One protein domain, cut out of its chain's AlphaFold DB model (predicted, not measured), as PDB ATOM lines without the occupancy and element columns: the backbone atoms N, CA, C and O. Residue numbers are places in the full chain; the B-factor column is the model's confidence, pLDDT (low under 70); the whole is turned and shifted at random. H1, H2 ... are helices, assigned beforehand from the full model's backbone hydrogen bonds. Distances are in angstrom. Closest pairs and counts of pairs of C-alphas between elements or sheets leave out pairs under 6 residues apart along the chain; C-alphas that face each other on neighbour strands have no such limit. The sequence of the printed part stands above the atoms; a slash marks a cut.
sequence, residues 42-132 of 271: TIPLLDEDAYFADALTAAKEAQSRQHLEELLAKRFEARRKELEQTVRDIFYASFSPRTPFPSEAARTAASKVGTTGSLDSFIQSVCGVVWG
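Overview. This is residues 42 to 132 of the 271 residues of an uncharacterized protein of Thermothielavioides terrestris (strain ATCC 38088 / NRRL 8126) (UniProt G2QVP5). H2, one long helix, makes a rod; H1 folds back from its first end as a V, H3 packs on its last end, and H4 packs on H3. The printed part has 91 residues with four named helices, H1 to H4 in order: all helix. It is loose, with radius of gyration of the C-alphas 17.3 A and spans of 53 by 25 by 20 A.

Arrangement. H1, residues 48 to 61, and H2, residues 65 to 95, form a hairpin at a steep tilt of 45 degrees, closest at C-alphas 59 and 68, 5.9 A. H2 and H3, residues 104 to 116, form another at 40 degrees, also steep, closest at C-alphas 91 and 114, 4.5 A. H3 and H4, residues 119 to 131, form a third at a shallow 25 degrees, closest at C-alphas 113 and 121, 5.2 A. In H1, H3 and H4 every O i to N i+4 pair is within hydrogen-bond range, in H2 26 of 27.

Along the chain. H1 begins at C-alpha 48, (-50.718, 47.022, -68.546); H2 is 45.8 A long; H4 ends at C-alpha 131, (-58.886, 42.987, -93.413).

Size, cuts and confidence. The printed part has no cut; no printed residue is under pLDDT 70.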
ATOM      1  N   THR A  42     -60.817  35.120 -68.594       85.19
ATOM      2  CA  THR A  42     -60.710  36.481 -68.056       85.19
ATOM      3  C   THR A  42     -59.882  37.334 -69.005       85.19
ATOM      4  O   THR A  42     -58.751  36.978 -69.329       85.19
ATOM      5  N   ILE A  43     -60.433  38.472 -69.422       85.12
ATOM      6  CA  ILE A  43     -59.740  39.461 -70.252       85.12
ATOM      7  C   ILE A  43     -59.616  40.751 -69.430       85.12
ATOM      8  O   ILE A  43     -60.640  41.235 -68.936       85.12
ATOM      9  N   PRO A  44     -58.404  41.308 -69.246       89.06
ATOM     10  CA  PRO A  44     -58.221  42.594 -68.576       89.06
ATOM     11  C   PRO A  44     -59.010  43.724 -69.257       89.06
ATOM     12  O   PRO A  44     -59.093  43.779 -70.480       89.06
ATOM     13  N   LEU A  45     -59.578  44.643 -68.464       89.75
ATOM     14  CA  LEU A  45     -60.309  45.810 -68.989       89.75
ATOM     15  C   LEU A  45     -59.389  46.887 -69.577       89.75
ATOM     16  O   LEU A  45     -59.833  47.684 -70.396       89.75
ATOM     17  N   LEU A  46     -58.148  46.944 -69.104       91.00
ATOM     18  CA  LEU A  46     -57.117  47.871 -69.548       91.00
ATOM     19  C   LEU A  46     -55.874  47.081 -69.942       91.00
ATOM     20  O   LEU A  46     -55.653  45.978 -69.436       91.00
ATOM     21  N   ASP A  47     -55.060  47.677 -70.805       93.31
ATOM     22  CA  ASP A  47     -53.674  47.268 -70.976       93.31
ATOM     23  C   ASP A  47     -52.843  47.542 -69.707       93.31
ATOM     24  O   ASP A  47     -53.290  48.202 -68.762       93.31
ATOM     25  N   GLU A  48     -51.632  46.986 -69.689       94.19
ATOM     26  CA  GLU A  48     -50.718  47.022 -68.546       94.19
ATOM     27  C   GLU A  48     -50.367  48.452 -68.119       94.19
ATOM     28  O   GLU A  48     -50.510  48.791 -66.941       94.19
ATOM     29  N   ASP A  49     -49.976  49.304 -69.067       96.69
ATOM     30  CA  ASP A  49     -49.519  50.667 -68.792       96.69
ATOM     31  C   ASP A  49     -50.667  51.540 -68.280       96.69
ATOM     32  O   ASP A  49     -50.521  52.261 -67.285       96.69
ATOM     33  N   ALA A  50     -51.837  51.446 -68.919       94.62
ATOM     34  CA  ALA A  50     -53.027  52.170 -68.491       94.62
ATOM     35  C   ALA A  50     -53.484  51.732 -67.092       94.62
ATOM     36  O   ALA A  50     -53.806  52.574 -66.247       94.62
ATOM     37  N   TYR A  51     -53.474  50.424 -66.812       95.31
ATOM     38  CA  TYR A  51     -53.785  49.911 -65.480       95.31
ATOM     39  C   TYR A  51     -52.778  50.400 -64.436       95.31
ATOM     40  O   TYR A  51     -53.186  50.859 -63.364       95.31
ATOM     41  N   PHE A  52     -51.480  50.344 -64.746       95.62
ATOM     42  CA  PHE A  52     -50.427  50.768 -63.832       95.62
ATOM     43  C   PHE A  52     -50.534  52.258 -63.504       95.62
ATOM     44  O   PHE A  52     -50.493  52.627 -62.331       95.62
ATOM     45  N   ALA A  53     -50.757  53.114 -64.503       96.38
ATOM     46  CA  ALA A  53     -50.963  54.547 -64.295       96.38
ATOM     47  C   ALA A  53     -52.160  54.835 -63.369       96.38
ATOM     48  O   ALA A  53     -52.082  55.687 -62.471       96.38
ATOM     49  N   ASP A  54     -53.255  54.093 -63.539       93.75
ATOM     50  CA  ASP A  54     -54.432  54.200 -62.683       93.75
ATOM     51  C   ASP A  54     -54.161  53.728 -61.252       93.75
ATOM     52  O   ASP A  54     -54.551  54.405 -60.296       93.75
ATOM     53  N   ALA A  55     -53.454  52.609 -61.097       95.44
ATOM     54  CA  ALA A  55     -53.057  52.088 -59.797       95.44
ATOM     55  C   ALA A  55     -52.143  53.064 -59.051       95.44
ATOM     56  O   ALA A  55     -52.351  53.325 -57.868       95.44
ATOM     57  N   LEU A  56     -51.191  53.680 -59.755       96.69
ATOM     58  CA  LEU A  56     -50.283  54.681 -59.201       96.69
ATOM     59  C   LEU A  56     -51.040  55.936 -58.748       96.69
ATOM     60  O   LEU A  56     -50.744  56.510 -57.701       96.69
ATOM     61  N   THR A  57     -52.046  56.352 -59.518       96.75
ATOM     62  CA  THR A  57     -52.907  57.485 -59.161       96.75
ATOM     63  C   THR A  57     -53.739  57.170 -57.918       96.75
ATOM     64  O   THR A  57     -53.740  57.951 -56.972       96.75
ATOM     65  N   ALA A  58     -54.378  55.999 -57.874       96.00
ATOM     66  CA  ALA A  58     -55.142  55.566 -56.707       96.00
ATOM     67  C   ALA A  58     -54.248  55.407 -55.465       96.00
ATOM     68  O   ALA A  58     -54.646  55.795 -54.372       96.00
ATOM     69  N   ALA A  59     -53.018  54.910 -55.623       96.00
ATOM     70  CA  ALA A  59     -52.056  54.759 -54.532       96.00
ATOM     71  C   ALA A  59     -51.625  56.104 -53.932       96.00
ATOM     72  O   ALA A  59     -51.470  56.204 -52.720       96.00
ATOM     73  N   LYS A  60     -51.477  57.150 -54.757       96.56
ATOM     74  CA  LYS A  60     -51.184  58.514 -54.280       96.56
ATOM     75  C   LYS A  60     -52.340  59.132 -53.488       96.56
ATOM     76  O   LYS A  60     -52.101  59.955 -52.611       96.56
ATOM     77  N   GLU A  61     -53.576  58.771 -53.823       95.62
ATOM     78  CA  GLU A  61     -54.797  59.261 -53.167       95.62
ATOM     79  C   GLU A  61     -55.162  58.446 -51.915       95.62
ATOM     80  O   GLU A  61     -55.856  58.932 -51.015       95.62
ATOM     81  N   ALA A  62     -54.711  57.194 -51.854       96.19
ATOM     82  CA  ALA A  62     -55.039  56.274 -50.785       96.19
ATOM     83  C   ALA A  62     -54.361  56.660 -49.464       96.19
ATOM     84  O   ALA A  62     -53.194  57.035 -49.405       96.19
ATOM     85  N   GLN A  63     -55.108  56.508 -48.372       95.12
ATOM     86  CA  GLN A  63     -54.616  56.740 -47.005       95.12
ATOM     87  C   GLN A  63     -54.294  55.417 -46.297       95.12
ATOM     88  O   GLN A  63     -53.620  55.397 -45.272       95.12
ATOM     89  N   SER A  64     -54.802  54.307 -46.834       96.44
ATOM     90  CA  SER A  64     -54.631  52.951 -46.328       96.44
ATOM     91  C   SER A  64     -54.790  51.958 -47.478       96.44
ATOM     92  O   SER A  64     -55.339  52.295 -48.531       96.44
ATOM     93  N   ARG A  65     -54.365  50.710 -47.259       94.81
ATOM     94  CA  ARG A  65     -54.584  49.609 -48.208       94.81
ATOM     95  C   ARG A  65     -56.065  49.437 -48.558       94.81
ATOM     96  O   ARG A  65     -56.406  49.322 -49.728       94.81
ATOM     97  N   GLN A  66     -56.942  49.480 -47.560       96.81
ATOM     98  CA  GLN A  66     -58.381  49.348 -47.783       96.81
ATOM     99  C   GLN A  66     -58.927  50.502 -48.637       96.81
ATOM    100  O   GLN A  66     -59.695  50.267 -49.565       96.81
ATOM    101  N   HIS A  67     -58.474  51.737 -48.393       96.38
ATOM    102  CA  HIS A  67     -58.881  52.882 -49.209       96.38
ATOM    103  C   HIS A  67     -58.394  52.750 -50.665       96.38
ATOM    104  O   HIS A  67     -59.128  53.097 -51.588       96.38
ATOM    105  N   LEU A  68     -57.194  52.198 -50.892       95.75
ATOM    106  CA  LEU A  68     -56.694  51.889 -52.236       95.75
ATOM    107  C   LEU A  68     -57.589  50.871 -52.952       95.75
ATOM    108  O   LEU A  68     -58.005  51.107 -54.086       95.75
ATOM    109  N   GLU A  69     -57.900  49.755 -52.292       95.94
ATOM    110  CA  GLU A  69     -58.755  48.702 -52.848       95.94
ATOM    111  C   GLU A  69     -60.156  49.246 -53.185       95.94
ATOM    112  O   GLU A  69     -60.686  48.961 -54.260       95.94
ATOM    113  N   GLU A  70     -60.720  50.117 -52.342       96.62
ATOM    114  CA  GLU A  70     -61.992  50.796 -52.615       96.62
ATOM    115  C   GLU A  70     -61.928  51.730 -53.833       96.62
ATOM    116  O   GLU A  70     -62.863  51.756 -54.642       96.62
ATOM    117  N   LEU A  71     -60.849  52.505 -53.989       95.44
ATOM    118  CA  LEU A  71     -60.658  53.378 -55.152       95.44
ATOM    119  C   LEU A  71     -60.539  52.561 -56.442       95.44
ATOM    120  O   LEU A  71     -61.182  52.889 -57.442       95.44
ATOM    121  N   LEU A  72     -59.767  51.475 -56.413       94.88
ATOM    122  CA  LEU A  72     -59.615  50.575 -57.553       94.88
ATOM    123  C   LEU A  72     -60.929  49.873 -57.903       94.88
ATOM    124  O   LEU A  72     -61.285  49.826 -59.079       94.88
ATOM    125  N   ALA A  73     -61.686  49.404 -56.908       95.00
ATOM    126  CA  ALA A  73     -62.996  48.792 -57.116       95.00
ATOM    127  C   ALA A  73     -63.992  49.778 -57.746       95.00
ATOM    128  O   ALA A  73     -64.671  49.442 -58.716       95.00
ATOM    129  N   LYS A  74     -64.036  51.029 -57.266       95.44
ATOM    130  CA  LYS A  74     -64.877  52.082 -57.864       95.44
ATOM    131  C   LYS A  74     -64.505  52.356 -59.320       95.44
ATOM    132  O   LYS A  74     -65.395  52.465 -60.163       95.44
ATOM    133  N   ARG A  75     -63.206  52.451 -59.634       94.31
ATOM    134  CA  ARG A  75     -62.727  52.647 -61.014       94.31
ATOM    135  C   ARG A  75     -63.059  51.445 -61.899       94.31
ATOM    136  O   ARG A  75     -63.509  51.636 -63.025       94.31
ATOM    137  N   PHE A  76     -62.884  50.226 -61.389       94.00
ATOM    138  CA  PHE A  76     -63.249  48.995 -62.086       94.00
ATOM    139  C   PHE A  76     -64.734  48.979 -62.463       94.00
ATOM    140  O   PHE A  76     -65.061  48.798 -63.635       94.00
ATOM    141  N   GLU A  77     -65.628  49.244 -61.506       93.62
ATOM    142  CA  GLU A  77     -67.073  49.267 -61.760       93.62
ATOM    143  C   GLU A  77     -67.474  50.372 -62.744       93.62
ATOM    144  O   GLU A  77     -68.299  50.147 -63.633       93.62
ATOM    145  N   ALA A  78     -66.856  51.553 -62.648       93.19
ATOM    146  CA  ALA A  78     -67.095  52.642 -63.592       93.19
ATOM    147  C   ALA A  78     -66.710  52.253 -65.030       93.19
ATOM    148  O   ALA A  78     -67.542  52.358 -65.933       93.19
ATOM    149  N   ARG A  79     -65.489  51.736 -65.239       93.19
ATOM    150  CA  ARG A  79     -65.011  51.313 -66.568       93.19
ATOM    151  C   ARG A  79     -65.827  50.161 -67.126       93.19
ATOM    152  O   ARG A  79     -66.166  50.140 -68.305       93.19
ATOM    153  N   ARG A  80     -66.183  49.204 -66.274       91.31
ATOM    154  CA  ARG A  80     -67.052  48.107 -66.676       91.31
ATOM    155  C   ARG A  80     -68.396  48.626 -67.173       91.31
ATOM    156  O   ARG A  80     -68.850  48.202 -68.230       91.31
ATOM    157  N   LYS A  81     -69.027  49.541 -66.441       91.81
ATOM    158  CA  LYS A  81     -70.311  50.125 -66.841       91.81
ATOM    159  C   LYS A  81     -70.209  50.873 -68.173       91.81
ATOM    160  O   LYS A  81     -71.117  50.767 -68.993       91.81
ATOM    161  N   GLU A  82     -69.113  51.591 -68.403       92.38
ATOM    162  CA  GLU A  82     -68.835  52.271 -69.674       92.38
ATOM    163  C   GLU A  82     -68.675  51.282 -70.839       92.38
ATOM    164  O   GLU A  82     -69.292  51.454 -71.894       92.38
ATOM    165  N   LEU A  83     -67.915  50.202 -70.633       90.69
ATOM    166  CA  LEU A  83     -67.740  49.148 -71.630       90.69
ATOM    167  C   LEU A  83     -69.074  48.468 -71.959       90.69
ATOM    168  O   LEU A  83     -69.422  48.288 -73.124       90.69
ATOM    169  N   GLU A  84     -69.850  48.121 -70.934       88.00
ATOM    170  CA  GLU A  84     -71.168  47.513 -71.097       88.00
ATOM    171  C   GLU A  84     -72.136  48.430 -71.854       88.00
ATOM    172  O   GLU A  84     -72.895  47.955 -72.705       88.00
ATOM    173  N   GLN A  85     -72.104  49.736 -71.577       90.62
ATOM    174  CA  GLN A  85     -72.900  50.715 -72.312       90.62
ATOM    175  C   GLN A  85     -72.459  50.800 -73.778       90.62
ATOM    176  O   GLN A  85     -73.302  50.739 -74.667       90.62
ATOM    177  N   THR A  86     -71.154  50.832 -74.038       90.38
ATOM    178  CA  THR A  86     -70.602  50.858 -75.401       90.38
ATOM    179  C   THR A  86     -71.033  49.632 -76.208       90.38
ATOM    180  O   THR A  86     -71.488  49.759 -77.345       90.38
ATOM    181  N   VAL A  87     -70.963  48.433 -75.622       88.81
ATOM    182  CA  VAL A  87     -71.426  47.198 -76.279       88.81
ATOM    183  C   VAL A  87     -72.925  47.266 -76.593       88.81
ATOM    184  O   VAL A  87     -73.349  46.854 -77.676       88.81
ATOM    185  N   ARG A  88     -73.738  47.830 -75.687       87.31
ATOM    186  CA  ARG A  88     -75.171  48.061 -75.938       87.31
ATOM    187  C   ARG A  88     -75.407  49.067 -77.058       87.31
ATOM    188  O   ARG A  88     -76.284  48.846 -77.886       87.31
ATOM    189  N   ASP A  89     -74.632  50.138 -77.122       88.38
ATOM    190  CA  ASP A  89     -74.779  51.151 -78.165       88.38
ATOM    191  C   ASP A  89     -74.424  50.577 -79.544       88.38
ATOM    192  O   ASP A  89     -75.163  50.795 -80.504       88.38
ATOM    193  N   ILE A  90     -73.372  49.751 -79.632       87.31
ATOM    194  CA  ILE A  90     -73.023  48.989 -80.846       87.31
ATOM    195  C   ILE A  90     -74.180  48.070 -81.258       87.31
ATOM    196  O   ILE A  90     -74.565  48.037 -82.431       87.31
ATOM    197  N   PHE A  91     -74.767  47.354 -80.295       86.25
ATOM    198  CA  PHE A  91     -75.933  46.509 -80.537       86.25
ATOM    199  C   PHE A  91     -77.094  47.319 -81.122       86.25
ATOM    200  O   PHE A  91     -77.575  46.993 -82.204       86.25
ATOM    201  N   TYR A  92     -77.521  48.402 -80.468       87.06
ATOM    202  CA  TYR A  92     -78.647  49.217 -80.935       87.06
ATOM    203  C   TYR A  92     -78.374  49.901 -82.273       87.06
ATOM    204  O   TYR A  92     -79.268  49.974 -83.120       87.06
ATOM    205  N   ALA A  93     -77.139  50.345 -82.503       86.88
ATOM    206  CA  ALA A  93     -76.719  50.890 -83.783       86.88
ATOM    207  C   ALA A  93     -76.953  49.887 -84.922       86.88
ATOM    208  O   ALA A  93     -77.418  50.299 -85.981       86.88
ATOM    209  N   SER A  94     -76.731  48.584 -84.693       85.56
ATOM    210  CA  SER A  94     -76.942  47.539 -85.708       85.56
ATOM    211  C   SER A  94     -78.401  47.382 -86.170       85.56
ATOM    212  O   SER A  94     -78.629  46.992 -87.312       85.56
ATOM    213  N   PHE A  95     -79.388  47.749 -85.339       83.50
ATOM    214  CA  PHE A  95     -80.816  47.731 -85.707       83.50
ATOM    215  C   PHE A  95     -81.312  49.065 -86.259       83.50
ATOM    216  O   PHE A  95     -82.408  49.138 -86.819       83.50
ATOM    217  N   SER A  96     -80.541  50.137 -86.086       84.94
ATOM    218  CA  SER A  96     -80.940  51.460 -86.540       84.94
ATOM    219  C   SER A  96     -80.791  51.560 -88.061       84.94
ATOM    220  O   SER A  96     -79.672  51.489 -88.572       84.94
ATOM    221  N   PRO A  97     -81.871  51.840 -88.814       76.25
ATOM    222  CA  PRO A  97     -81.769  52.069 -90.256       76.25
ATOM    223  C   PRO A  97     -81.008  53.363 -90.586       76.25
ATOM    224  O   PRO A  97     -80.644  53.589 -91.736       76.25
ATOM    225  N   ARG A  98     -80.784  54.231 -89.588       80.94
ATOM    226  CA  ARG A  98     -80.076  55.508 -89.737       80.94
ATOM    227  C   ARG A  98     -78.566  55.383 -89.581       80.94
ATOM    228  O   ARG A  98     -77.866  56.326 -89.936       80.94
ATOM    229  N   THR A  99     -78.069  54.270 -89.047       80.44
ATOM    230  CA  THR A  99     -76.630  54.062 -88.887       80.44
ATOM    231  C   THR A  99     -76.093  53.357 -90.132       80.44
ATOM    232  O   THR A  99     -76.446  52.198 -90.372       80.44
ATOM    233  N   PRO A 100     -75.264  54.025 -90.953       82.19
ATOM    234  CA  PRO A 100     -74.677  53.381 -92.114       82.19
ATOM    235  C   PRO A 100     -73.622  52.370 -91.654       82.19
ATOM    236  O   PRO A 100     -72.646  52.731 -91.000       82.19
ATOM    237  N   PHE A 101     -73.820  51.103 -92.013       85.50
ATOM    238  CA  PHE A 101     -72.782  50.076 -91.941       85.50
ATOM    239  C   PHE A 101     -72.181  49.885 -93.335       85.50
ATOM    240  O   PHE A 101     -72.913  49.979 -94.321       85.50
ATOM    241  N   PRO A 102     -70.873  49.597 -93.438       85.19
ATOM    242  CA  PRO A 102     -70.216  49.413 -94.730       85.19
ATOM    243  C   PRO A 102     -70.716  48.170 -95.486       85.19
ATOM    244  O   PRO A 102     -70.617  48.123 -96.708       85.19
ATOM    245  N   SER A 103     -71.260  47.174 -94.781       87.56
ATOM    246  CA  SER A 103     -71.876  45.979 -95.364       87.56
ATOM    247  C   SER A 103     -72.850  45.317 -94.382       87.56
ATOM    248  O   SER A 103     -72.844  45.612 -93.182       87.56
ATOM    249  N   GLU A 104     -73.666  44.379 -94.870       87.06
ATOM    250  CA  GLU A 104     -74.546  43.575 -94.008       87.06
ATOM    251  C   GLU A 104     -73.747  42.639 -93.085       87.06
ATOM    252  O   GLU A 104     -74.140  42.403 -91.943       87.06
ATOM    253  N   ALA A 105     -72.573  42.175 -93.528       87.06
ATOM    254  CA  ALA A 105     -71.650  41.415 -92.687       87.06
ATOM    255  C   ALA A 105     -71.156  42.252 -91.493       87.06
ATOM    256  O   ALA A 105     -71.136  41.755 -90.367       87.06
ATOM    257  N   ALA A 106     -70.846  43.536 -91.712       87.56
ATOM    258  CA  ALA A 106     -70.462  44.457 -90.643       87.56
ATOM    259  C   ALA A 106     -71.607  44.690 -89.647       87.56
ATOM    260  O   ALA A 106     -71.402  44.652 -88.433       87.56
ATOM    261  N   ARG A 107     -72.835  44.873 -90.153       88.56
ATOM    262  CA  ARG A 107     -74.037  44.996 -89.317       88.56
ATOM    263  C   ARG A 107     -74.276  43.733 -88.487       88.56
ATOM    264  O   ARG A 107     -74.511  43.820 -87.283       88.56
ATOM    265  N   THR A 108     -74.163  42.563 -89.112       88.44
ATOM    266  CA  THR A 108     -74.332  41.263 -88.452       88.44
ATOM    267  C   THR A 108     -73.274  41.043 -87.374       88.44
ATOM    268  O   THR A 108     -73.611  40.615 -86.273       88.44
ATOM    269  N   ALA A 109     -72.006  41.362 -87.651       87.56
ATOM    270  CA  ALA A 109     -70.928  41.253 -86.671       87.56
ATOM    271  C   ALA A 109     -71.170  42.173 -85.463       87.56
ATOM    272  O   ALA A 109     -71.105  41.708 -84.325       87.56
ATOM    273  N   ALA A 110     -71.551  43.434 -85.690       87.06
ATOM    274  CA  ALA A 110     -71.911  44.365 -84.617       87.06
ATOM    275  C   ALA A 110     -73.088  43.850 -83.765       87.06
ATOM    276  O   ALA A 110     -73.036  43.886 -82.535       87.06
ATOM    277  N   SER A 111     -74.116  43.288 -84.409       86.75
ATOM    278  CA  SER A 111     -75.239  42.657 -83.712       86.75
ATOM    279  C   SER A 111     -74.794  41.442 -82.882       86.75
ATOM    280  O   SER A 111     -75.186  41.294 -81.723       86.75
ATOM    281  N   LYS A 112     -73.918  40.585 -83.426       85.75
ATOM    282  CA  LYS A 112     -73.380  39.400 -82.734       85.75
ATOM    283  C   LYS A 112     -72.522  39.755 -81.521       85.75
ATOM    284  O   LYS A 112     -72.667  39.103 -80.487       85.75
ATOM    285  N   VAL A 113     -71.693  40.796 -81.612       87.06
ATOM    286  CA  VAL A 113     -70.924  41.322 -80.466       87.06
ATOM    287  C   VAL A 113     -71.869  41.735 -79.340       87.06
ATOM    288  O   VAL A 113     -71.681  41.334 -78.197       87.06
ATOM    289  N   GLY A 114     -72.932  42.464 -79.680       81.25
ATOM    290  CA  GLY A 114     -73.933  42.923 -78.724       81.25
ATOM    291  C   GLY A 114     -74.799  41.828 -78.093       81.25
ATOM    292  O   GLY A 114     -75.177  41.929 -76.929       81.25
ATOM    293  N   THR A 115     -75.136  40.788 -78.860       80.25
ATOM    294  CA  THR A 115     -76.053  39.715 -78.426       80.25
ATOM    295  C   THR A 115     -75.364  38.577 -77.702       80.25
ATOM    296  O   THR A 115     -75.886  38.082 -76.706       80.25
ATOM    297  N   THR A 116     -74.238  38.110 -78.239       78.38
ATOM    298  CA  THR A 116     -73.542  36.929 -77.716       78.38
ATOM    299  C   THR A 116     -72.471  37.308 -76.715       78.38
ATOM    300  O   THR A 116     -72.149  36.499 -75.850       78.38
ATOM    301  N   GLY A 117     -71.886  38.503 -76.862       77.38
ATOM    302  CA  GLY A 117     -70.749  38.912 -76.056       77.38
ATOM    303  C   GLY A 117     -69.547  37.970 -76.152       77.38
ATOM    304  O   GLY A 117     -68.687  37.986 -75.276       77.38
ATOM    305  N   SER A 118     -69.494  37.100 -77.167       84.69
ATOM    306  CA  SER A 118     -68.417  36.126 -77.286       84.69
ATOM    307  C   SER A 118     -67.149  36.795 -77.806       84.69
ATOM    308  O   SER A 118     -67.196  37.648 -78.697       84.69
ATOM    309  N   LEU A 119     -65.999  36.352 -77.292       86.06
ATOM    310  CA  LEU A 119     -64.700  36.780 -77.805       86.06
ATOM    311  C   LEU A 119     -64.563  36.480 -79.306       86.06
ATOM    312  O   LEU A 119     -64.024  37.297 -80.041       86.06
ATOM    313  N   ASP A 120     -65.111  35.357 -79.774       86.50
ATOM    314  CA  ASP A 120     -65.147  35.005 -81.197       86.50
ATOM    315  C   ASP A 120     -65.880  36.065 -82.041       86.50
ATOM    316  O   ASP A 120     -65.339  36.546 -83.035       86.50
ATOM    317  N   SER A 121     -67.064  36.518 -81.610       86.75
ATOM    318  CA  SER A 121     -67.794  37.587 -82.309       86.75
ATOM    319  C   SER A 121     -67.018  38.905 -82.303       86.75
ATOM    320  O   SER A 121     -67.022  39.634 -83.297       86.75
ATOM    321  N   PHE A 122     -66.334  39.213 -81.196       88.06
ATOM    322  CA  PHE A 122     -65.490  40.403 -81.089       88.06
ATOM    323  C   PHE A 122     -64.297  40.342 -82.049       88.06
ATOM    324  O   PHE A 122     -64.080  41.282 -82.813       88.06
ATOM    325  N   ILE A 123     -63.580  39.216 -82.084       89.38
ATOM    326  CA  ILE A 123     -62.463  38.991 -83.008       89.38
ATOM    327  C   ILE A 123     -62.950  39.086 -84.452       89.38
ATOM    328  O   ILE A 123     -62.353  39.818 -85.230       89.38
ATOM    329  N   GLN A 124     -64.059  38.434 -84.815       87.69
ATOM    330  CA  GLN A 124     -64.631  38.539 -86.163       87.69
ATOM    331  C   GLN A 124     -64.905  39.992 -86.564       87.69
ATOM    332  O   GLN A 124     -64.625  40.373 -87.703       87.69
ATOM    333  N   SER A 125     -65.397  40.810 -85.629       88.31
ATOM    334  CA  SER A 125     -65.611  42.237 -85.860       88.31
ATOM    335  C   SER A 125     -64.295  42.982 -86.124       88.31
ATOM    336  O   SER A 125     -64.171  43.678 -87.132       88.31
ATOM    337  N   VAL A 126     -63.276  42.779 -85.282       89.81
ATOM    338  CA  VAL A 126     -61.940  43.383 -85.454       89.81
ATOM    339  C   VAL A 126     -61.299  42.944 -86.773       89.81
ATOM    340  O   VAL A 126     -60.790  43.774 -87.523       89.81
ATOM    341  N   CYS A 127     -61.375  41.657 -87.105       88.44
ATOM    342  CA  CYS A 127     -60.877  41.103 -88.359       88.44
ATOM    343  C   CYS A 127     -61.542  41.750 -89.581       88.44
ATOM    344  O   CYS A 127     -60.855  42.058 -90.550       88.44
ATOM    345  N   GLY A 128     -62.856  41.992 -89.530       89.31
ATOM    346  CA  GLY A 128     -63.577  42.702 -90.589       89.31
ATOM    347  C   GLY A 128     -63.142  44.163 -90.740       89.31
ATOM    348  O   GLY A 128     -63.081  44.673 -91.855       89.31
ATOM    349  N   VAL A 129     -62.774  44.831 -89.642       89.25
ATOM    350  CA  VAL A 129     -62.209  46.192 -89.684       89.25
ATOM    351  C   VAL A 129     -60.798  46.198 -90.280       89.25
ATOM    352  O   VAL A 129     -60.498  47.055 -91.107       89.25
ATOM    353  N   VAL A 130     -59.939  45.255 -89.884       90.81
ATOM    354  CA  VAL A 130     -58.523  45.215 -90.298       90.81
ATOM    355  C   VAL A 130     -58.352  44.718 -91.734       90.81
ATOM    356  O   VAL A 130     -57.588  45.302 -92.500       90.81
ATOM    357  N   TRP A 131     -59.047  43.644 -92.109       89.25
ATOM    358  CA  TRP A 131     -58.886  42.987 -93.413       89.25
ATOM    359  C   TRP A 131     -60.023  43.279 -94.395       89.25
ATOM    360  O   TRP A 131     -59.957  42.869 -95.552       89.25
ATOM    361  N   GLY A 132     -61.043  44.018 -93.961       87.69
ATOM    362  CA  GLY A 132     -62.212  44.354 -94.762       87.69
ATOM    363  C   GLY A 132     -63.356  43.346 -94.627       87.69
ATOM    364  O   GLY A 132     -63.187  42.182 -94.258       87.69
TER     365      GLY A 132